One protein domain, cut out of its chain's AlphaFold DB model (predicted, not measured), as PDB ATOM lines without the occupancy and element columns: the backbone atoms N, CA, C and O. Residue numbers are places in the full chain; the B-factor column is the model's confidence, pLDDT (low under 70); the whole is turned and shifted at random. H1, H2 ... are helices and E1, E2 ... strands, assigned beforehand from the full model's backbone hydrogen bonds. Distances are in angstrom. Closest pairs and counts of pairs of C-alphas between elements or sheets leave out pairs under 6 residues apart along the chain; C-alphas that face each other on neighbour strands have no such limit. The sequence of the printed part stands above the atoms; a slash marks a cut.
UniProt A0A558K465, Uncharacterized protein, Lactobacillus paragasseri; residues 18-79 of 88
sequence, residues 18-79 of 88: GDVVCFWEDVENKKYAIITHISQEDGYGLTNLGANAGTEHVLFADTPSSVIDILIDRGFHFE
ATOM      1  N   GLY A  18     224.321 182.698 233.192       83.88
ATOM      2  CA  GLY A  18     223.641 183.425 234.255       83.88
ATOM      3  C   GLY A  18     223.310 182.584 235.489       83.88
ATOM      4  O   GLY A  18     222.934 183.154 236.513       83.88
ATOM      5  N   ASP A  19     223.469 181.256 235.444       86.25
ATOM      6  CA  ASP A  19     223.372 180.445 236.655       86.25
ATOM      7  C   ASP A  19     224.516 180.800 237.612       86.25
ATOM      8  O   ASP A  19     225.689 180.809 237.237       86.25
ATOM      9  N   VAL A  20     224.159 181.061 238.870       86.69
ATOM     10  CA  VAL A  20     225.126 181.233 239.955       86.69
ATOM     11  C   VAL A  20     225.424 179.871 240.567       86.69
ATOM     12  O   VAL A  20     224.516 179.102 240.903       86.69
ATOM     13  N   VAL A  21     226.706 179.583 240.735       87.19
ATOM     14  CA  VAL A  21     227.220 178.330 241.277       87.19
ATOM     15  C   VAL A  21     228.086 178.591 242.502       87.19
ATOM     16  O   VAL A  21     228.820 179.575 242.574       87.19
ATOM     17  N   CYS A  22     227.986 177.693 243.473       88.19
ATOM     18  CA  CYS A  22     228.923 177.550 244.574       88.19
ATOM     19  C   CYS A  22     229.808 176.352 244.247       88.19
ATOM     20  O   CYS A  22     229.279 175.297 243.893       88.19
ATOM     21  N   PHE A  23     231.124 176.506 244.334       88.00
ATOM     22  CA  PHE A  23     232.061 175.450 243.973       88.00
ATOM     23  C   PHE A  23     233.274 175.405 244.897       88.00
ATOM     24  O   PHE A  23     233.673 176.431 245.457       88.00
ATOM     25  N   TRP A  24     233.829 174.209 245.095       89.81
ATOM     26  CA  TRP A  24     234.946 173.981 246.015       89.81
ATOM     27  C   TRP A  24     235.680 172.663 245.746       89.81
ATOM     28  O   TRP A  24     235.061 171.681 245.356       89.81
ATOM     29  N   GLU A  25     236.986 172.627 246.014       88.31
ATOM     30  CA  GLU A  25     237.750 171.375 246.188       88.31
ATOM     31  C   GLU A  25     237.693 170.929 247.657       88.31
ATOM     32  O   GLU A  25     237.446 169.768 247.965       88.31
ATOM     33  N   ASP A  26     237.836 171.892 248.573       88.56
ATOM     34  CA  ASP A  26     237.719 171.727 250.020       88.56
ATOM     35  C   ASP A  26     236.510 172.519 250.533       88.56
ATOM     36  O   ASP A  26     236.363 173.707 250.239       88.56
ATOM     37  N   VAL A  27     235.640 171.865 251.304       86.31
ATOM     38  CA  VAL A  27     234.368 172.421 251.792       86.31
ATOM     39  C   VAL A  27     234.545 173.677 252.651       86.31
ATOM     40  O   VAL A  27     233.612 174.478 252.747       86.31
ATOM     41  N   GLU A  28     235.723 173.879 253.242       87.50
ATOM     42  CA  GLU A  28     236.053 175.090 254.003       87.50
ATOM     43  C   GLU A  28     236.314 176.307 253.098       87.50
ATOM     44  O   GLU A  28     236.168 177.450 253.530       87.50
ATOM     45  N   ASN A  29     236.620 176.081 251.816       85.31
ATOM     46  CA  ASN A  29     237.046 177.093 250.847       85.31
ATOM     47  C   ASN A  29     236.048 177.258 249.691       85.31
ATOM     48  O   ASN A  29     236.414 177.249 248.511       85.31
ATOM     49  N   LYS A  30     234.766 177.427 250.030       86.62
ATOM     50  CA  LYS A  30     233.696 177.653 249.047       86.62
ATOM     51  C   LYS A  30     233.867 178.973 248.302       86.62
ATOM     52  O   LYS A  30     234.033 180.034 248.904       86.62
ATOM     53  N   LYS A  31     233.760 178.905 246.977       86.19
ATOM     54  CA  LYS A  31     233.784 180.053 246.067       86.19
ATOM     55  C   LYS A  31     232.447 180.161 245.347       86.19
ATOM     56  O   LYS A  31     231.747 179.168 245.167       86.19
ATOM     57  N   TYR A  32     232.107 181.370 244.923       86.50
ATOM     58  CA  TYR A  32     230.883 181.643 244.179       86.50
ATOM     59  C   TYR A  32     231.242 182.213 242.820       86.50
ATOM     60  O   TYR A  32     232.086 183.104 242.728       86.50
ATOM     61  N   ALA A  33     230.605 181.711 241.773       86.38
ATOM     62  CA  ALA A  33     230.781 182.209 240.422       86.38
ATOM     63  C   ALA A  33     229.453 182.255 239.671       86.38
ATOM     64  O   ALA A  33     228.470 181.644 240.084       86.38
ATOM     65  N   ILE A  34     229.435 182.974 238.559       87.06
ATOM     66  CA  ILE A  34     228.353 182.967 237.582       87.06
ATOM     67  C   ILE A  34     228.866 182.373 236.274       87.06
ATOM     68  O   ILE A  34     229.987 182.660 235.860       87.06
ATOM     69  N   ILE A  35     228.062 181.534 235.628       87.50
ATOM     70  CA  ILE A  35     228.394 181.016 234.300       87.50
ATOM     71  C   ILE A  35     228.234 182.147 233.281       87.50
ATOM     72  O   ILE A  35     227.153 182.730 233.165       87.50
ATOM     73  N   THR A  36     229.281 182.435 232.515       85.62
ATOM     74  CA  THR A  36     229.308 183.505 231.509       85.62
ATOM     75  C   THR A  36     229.612 182.961 230.118       85.62
ATOM     76  O   THR A  36     230.214 181.899 229.963       85.62
ATOM     77  N   HIS A  37     229.147 183.676 229.089       85.50
ATOM     78  CA  HIS A  37     229.632 183.499 227.717       85.50
ATOM     79  C   HIS A  37     230.806 184.449 227.491       85.50
ATOM     80  O   HIS A  37     230.757 185.611 227.904       85.50
ATOM     81  N   ILE A  38     231.857 183.947 226.851       77.44
ATOM     82  CA  ILE A  38     233.097 184.663 226.582       77.44
ATOM     83  C   ILE A  38     233.170 184.912 225.080       77.44
ATOM     84  O   ILE A  38     233.521 184.038 224.291       77.44
ATOM     85  N   SER A  39     232.857 186.145 224.690       71.81
ATOM     86  CA  SER A  39     232.692 186.539 223.287       71.81
ATOM     87  C   SER A  39     233.956 186.420 222.432       71.81
ATOM     88  O   SER A  39     233.846 186.314 221.215       71.81
ATOM     89  N   GLN A  40     235.146 186.452 223.038       70.81
ATOM     90  CA  GLN A  40     236.419 186.400 222.310       70.81
ATOM     91  C   GLN A  40     236.770 184.998 221.793       70.81
ATOM     92  O   GLN A  40     237.441 184.897 220.772       70.81
ATOM     93  N   GLU A  41     236.304 183.941 222.464       67.62
ATOM     94  CA  GLU A  41     236.600 182.543 222.101       67.62
ATOM     95  C   GLU A  41     235.341 181.741 221.728       67.62
ATOM     96  O   GLU A  41     235.423 180.540 221.508       67.62
ATOM     97  N   ASP A  42     234.179 182.404 221.668       73.56
ATOM     98  CA  ASP A  42     232.851 181.781 221.523       73.56
ATOM     99  C   ASP A  42     232.611 180.613 222.499       73.56
ATOM    100  O   ASP A  42     231.946 179.625 222.197       73.56
ATOM    101  N   GLY A  43     233.193 180.733 223.692       82.69
ATOM    102  CA  GLY A  43     233.170 179.707 224.725       82.69
ATOM    103  C   GLY A  43     232.387 180.143 225.954       82.69
ATOM    104  O   GLY A  43     231.917 181.276 226.073       82.69
ATOM    105  N   TYR A  44     232.275 179.235 226.912       85.62
ATOM    106  CA  TYR A  44     231.670 179.499 228.216       85.62
ATOM    107  C   TYR A  44     232.726 179.436 229.315       85.62
ATOM    108  O   TYR A  44     233.744 178.783 229.124       85.62
ATOM    109  N   GLY A  45     232.490 180.096 230.452       86.56
ATOM    110  CA  GLY A  45     233.402 180.087 231.601       86.56
ATOM    111  C   GLY A  45     232.719 180.427 232.929       86.56
ATOM    112  O   GLY A  45     231.495 180.564 232.996       86.56
ATOM    113  N   LEU A  46     233.516 180.536 234.000       85.50
ATOM    114  CA  LEU A  46     233.055 180.892 235.346       85.50
ATOM    115  C   LEU A  46     233.634 182.223 235.817       85.50
ATOM    116  O   LEU A  46     234.831 182.331 236.081       85.50
ATOM    117  N   THR A  47     232.743 183.177 236.066       82.94
ATOM    118  CA  THR A  47     233.078 184.489 236.607       82.94
ATOM    119  C   THR A  47     232.956 184.543 238.116       82.94
ATOM    120  O   THR A  47     231.859 184.443 238.656       82.94
ATOM    121  N   ASN A  48     234.085 184.690 238.814       82.44
ATOM    122  CA  ASN A  48     234.137 184.703 240.277       82.44
ATOM    123  C   ASN A  48     233.455 185.962 240.843       82.44
ATOM    124  O   ASN A  48     233.744 187.078 240.423       82.44
ATOM    125  N   LEU A  49     232.579 185.777 241.831       78.56
ATOM    126  CA  LEU A  49     231.804 186.840 242.480       78.56
ATOM    127  C   LEU A  49     232.478 187.399 243.751       78.56
ATOM    128  O   LEU A  49     231.914 188.265 244.418       78.56
ATOM    129  N   GLY A  50     233.660 186.900 244.128       71.38
ATOM    130  CA  GLY A  50     234.420 187.400 245.279       71.38
ATOM    131  C   GLY A  50     235.026 188.796 245.068       71.38
ATOM    132  O   GLY A  50     235.247 189.226 243.943       71.38
ATOM    133  N   ALA A  51     235.373 189.488 246.164       55.28
ATOM    134  CA  ALA A  51     235.876 190.877 246.175       55.28
ATOM    135  C   ALA A  51     237.154 191.137 245.339       55.28
ATOM    136  O   ALA A  51     237.472 192.288 245.055       55.28
ATOM    137  N   ASN A  52     237.847 190.080 244.902       57.09
ATOM    138  CA  ASN A  52     238.967 190.128 243.961       57.09
ATOM    139  C   ASN A  52     238.572 189.495 242.613       57.09
ATOM    140  O   ASN A  52     239.248 188.583 242.137       57.09
ATOM    141  N   ALA A  53     237.469 189.951 242.009       54.50
ATOM    142  CA  ALA A  53     236.889 189.469 240.743       54.50
ATOM    143  C   ALA A  53     237.769 189.718 239.489       54.50
ATOM    144  O   ALA A  53     237.264 189.942 238.396       54.50
ATOM    145  N   GLY A  54     239.096 189.744 239.644       48.75
ATOM    146  CA  GLY A  54     240.046 190.162 238.614       48.75
ATOM    147  C   GLY A  54     240.745 189.030 237.869       48.75
ATOM    148  O   GLY A  54     241.462 189.300 236.909       48.75
ATOM    149  N   THR A  55     240.613 187.768 238.284       51.34
ATOM    150  CA  THR A  55     241.216 186.655 237.534       51.34
ATOM    151  C   THR A  55     240.455 185.368 237.793       51.34
ATOM    152  O   THR A  55     240.515 184.764 238.863       51.34
ATOM    153  N   GLU A  56     239.675 185.001 236.793       52.94
ATOM    154  CA  GLU A  56     238.838 183.819 236.753       52.94
ATOM    155  C   GLU A  56     239.670 182.604 236.359       52.94
ATOM    156  O   GLU A  56     240.611 182.707 235.570       52.94
ATOM    157  N   HIS A  57     239.295 181.428 236.858       52.75
ATOM    158  CA  HIS A  57     239.634 180.198 236.156       52.75
ATOM    159  C   HIS A  57     238.815 180.196 234.864       52.75
ATOM    160  O   HIS A  57     237.719 179.642 234.813       52.75
ATOM    161  N   VAL A  58     239.322 180.893 233.849       55.28
ATOM    162  CA  VAL A  58     238.721 180.908 232.523       55.28
ATOM    163  C   VAL A  58     238.946 179.523 231.938       55.28
ATOM    164  O   VAL A  58     240.051 179.166 231.533       55.28
ATOM    165  N   LEU A  59     237.910 178.698 232.004       63.19
ATOM    166  CA  LEU A  59     237.904 177.381 231.397       63.19
ATOM    167  C   LEU A  59     236.988 177.439 230.205       63.19
ATOM    168  O   LEU A  59     235.782 177.514 230.380       63.19
ATOM    169  N   PHE A  60     237.594 177.409 229.028       66.88
ATOM    170  CA  PHE A  60     236.887 177.384 227.766       66.88
ATOM    171  C   PHE A  60     236.284 176.003 227.551       66.88
ATOM    172  O   PHE A  60     236.989 174.991 227.571       66.88
ATOM    173  N   ALA A  61     234.975 175.973 227.353       74.12
ATOM    174  CA  ALA A  61     234.280 174.794 226.876       74.12
ATOM    175  C   ALA A  61     233.163 175.193 225.910       74.12
ATOM    176  O   ALA A  61     232.632 176.303 225.992       74.12
ATOM    177  N   ASP A  62     232.786 174.251 225.046       81.25
ATOM    178  CA  ASP A  62     231.795 174.451 223.982       81.25
ATOM    179  C   ASP A  62     230.375 174.692 224.521       81.25
ATOM    180  O   ASP A  62     229.505 175.177 223.802       81.25
ATOM    181  N   THR A  63     230.108 174.335 225.785       85.75
ATOM    182  CA  THR A  63     228.806 174.544 226.434       85.75
ATOM    183  C   THR A  63     228.955 174.912 227.916       85.75
ATOM    184  O   THR A  63     229.942 174.517 228.544       85.75
ATOM    185  N   PRO A  64     227.954 175.584 228.527       85.38
ATOM    186  CA  PRO A  64     227.912 175.824 229.970       85.38
ATOM    187  C   PRO A  64     228.091 174.563 230.817       85.38
ATOM    188  O   PRO A  64     228.807 174.583 231.814       85.38
ATOM    189  N   SER A  65     227.447 173.462 230.423       87.25
ATOM    190  CA  SER A  65     227.522 172.199 231.159       87.25
ATOM    191  C   SER A  65     228.920 171.597 231.081       87.25
ATOM    192  O   SER A  65     229.444 171.162 232.100       87.25
ATOM    193  N   SER A  66     229.575 171.684 229.922       86.19
ATOM    194  CA  SER A  66     230.945 171.199 229.742       86.19
ATOM    195  C   SER A  66     231.958 171.923 230.638       86.19
ATOM    196  O   SER A  66     232.904 171.292 231.100       86.19
ATOM    197  N   VAL A  67     231.752 173.212 230.942       85.50
ATOM    198  CA  VAL A  67     232.588 173.936 231.924       85.50
ATOM    199  C   VAL A  67     232.507 173.270 233.301       85.50
ATOM    200  O   VAL A  67     233.525 173.098 233.972       85.50
ATOM    201  N   ILE A  68     231.298 172.883 233.716       87.00
ATOM    202  CA  ILE A  68     231.053 172.239 235.009       87.00
ATOM    203  C   ILE A  68     231.612 170.818 235.018       87.00
ATOM    204  O   ILE A  68     232.323 170.463 235.955       87.00
ATOM    205  N   ASP A  69     231.361 170.037 233.966       87.31
ATOM    206  CA  ASP A  69     231.829 168.651 233.862       87.31
ATOM    207  C   ASP A  69     233.364 168.571 233.944       87.31
ATOM    208  O   ASP A  69     233.902 167.803 234.738       87.31
ATOM    209  N   ILE A  70     234.079 169.444 233.220       86.31
ATOM    210  CA  ILE A  70     235.552 169.522 233.266       86.31
ATOM    211  C   ILE A  70     236.056 169.822 234.682       86.31
ATOM    212  O   ILE A  70     237.102 169.318 235.094       86.31
ATOM    213  N   LEU A  71     235.360 170.679 235.426       86.00
ATOM    214  CA  LEU A  71     235.756 171.037 236.786       86.00
ATOM    215  C   LEU A  71     235.435 169.923 237.785       86.00
ATOM    216  O   LEU A  71     236.248 169.670 238.675       86.00
ATOM    217  N   ILE A  72     234.316 169.219 237.612       87.31
ATOM    218  CA  ILE A  72     233.994 168.019 238.393       87.31
ATOM    219  C   ILE A  72     235.061 166.945 238.186       87.31
ATOM    220  O   ILE A  72     235.578 166.407 239.166       87.31
ATOM    221  N   ASP A  73     235.476 166.707 236.941       86.75
ATOM    222  CA  ASP A  73     236.554 165.766 236.613       86.75
ATOM    223  C   ASP A  73     237.904 166.171 237.230       86.75
ATOM    224  O   ASP A  73     238.756 165.324 237.503       86.75
ATOM    225  N   ARG A  74     238.101 167.467 237.500       87.25
ATOM    226  CA  ARG A  74     239.274 168.009 238.209       87.25
ATOM    227  C   ARG A  74     239.155 167.957 239.735       87.25
ATOM    228  O   ARG A  74     240.086 168.387 240.409       87.25
ATOM    229  N   GLY A  75     238.058 167.428 240.275       86.50
ATOM    230  CA  GLY A  75     237.842 167.257 241.714       86.50
ATOM    231  C   GLY A  75     237.063 168.385 242.389       86.50
ATOM    232  O   GLY A  75     236.971 168.407 243.614       86.50
ATOM    233  N   PHE A  76     236.480 169.311 241.624       87.81
ATOM    234  CA  PHE A  76     235.613 170.340 242.190       87.81
ATOM    235  C   PHE A  76     234.193 169.812 242.393       87.81
ATOM    236  O   PHE A  76     233.596 169.168 241.536       87.81
ATOM    237  N   HIS A  77     233.599 170.175 243.516       89.75
ATOM    238  CA  HIS A  77     232.181 170.001 243.776       89.75
ATOM    239  C   HIS A  77     231.412 171.258 243.372       89.75
ATOM    240  O   HIS A  77     231.928 172.365 243.519       89.75
ATOM    241  N   PHE A  78     230.174 171.086 242.898       87.62
ATOM    242  CA  PHE A  78     229.298 172.180 242.470       87.62
ATOM    243  C   PHE A  78     227.909 172.079 243.081       87.62
ATOM    244  O   PHE A  78     227.286 171.019 243.099       87.62
ATOM    245  N   GLU A  79     227.383 173.227 243.487       87.94
ATOM    246  CA  GLU A  79     225.994 173.416 243.882       87.94
ATOM    247  C   GLU A  79     225.398 174.619 243.156       87.94
ATOM    248  O   GLU A  79     225.987 175.701 243.089       87.94
TER     249      GLU A  79
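This is residues 18 to 79 of the 88 residues of an uncharacterized protein of Lactobacillus paragasseri (UniProt A0A558K465). A small, strongly twisted sheet of four strands curls like part of a barrel, and one short helix, H1, packs on one face, making two layers, a helix on one face of a sheet. A long loop, residues 49 to 63, leads from the edge strand E3 to H1. The printed part has 62 residues, with one named helix and four named strands that follow along the chain as E1, E2, E3, H1, E4; the antiparallel sheet runs E3, E2, E1, E4. It is mixed, helices and strands, and compact, with a radius of gyration of the C-alphas of 11.0 A and spans of 33 by 26 by 17 A.

Start at E2, residues 31 to 38, which bends by 52 degrees at residue 35. It forms hairpins with E1, residues 20 to 24, and E3, residues 43 to 48, a meander, each strand the antiparallel neighbour of the one before. Look for N 33 and O 21, 2.9 A apart, and N 36 and O 45, 2.9 A. Beside E1 find E4, residues 77 to 79, with N 22 and O 79 at 2.8 A. H1, residues 64 to 73, is on the sheet at a height of 4.3 A, only just above its level; its closest C-alpha pair with E3 is Tyr 44 and Pro 64, 5.5 A. In H1, 5 of 6 O i to N i+4 pairs are within hydrogen-bond range.

Find C-alpha 20 at (225.126, 181.233, 239.955), where E1 begins. E2 runs 20.0 A, E3 16.4 A and H1 14.8 A from first to last C-alpha. E4 ends at C-alpha 79, (225.994, 173.416, 243.882).

The C-alphas of Glu 28 and Gln 40 are farthest apart, 33.7 A. The printed part has no cut. The link from E3 to H1 is long. Look for pLDDT under 70 at residue 41 and residues 51 to 60.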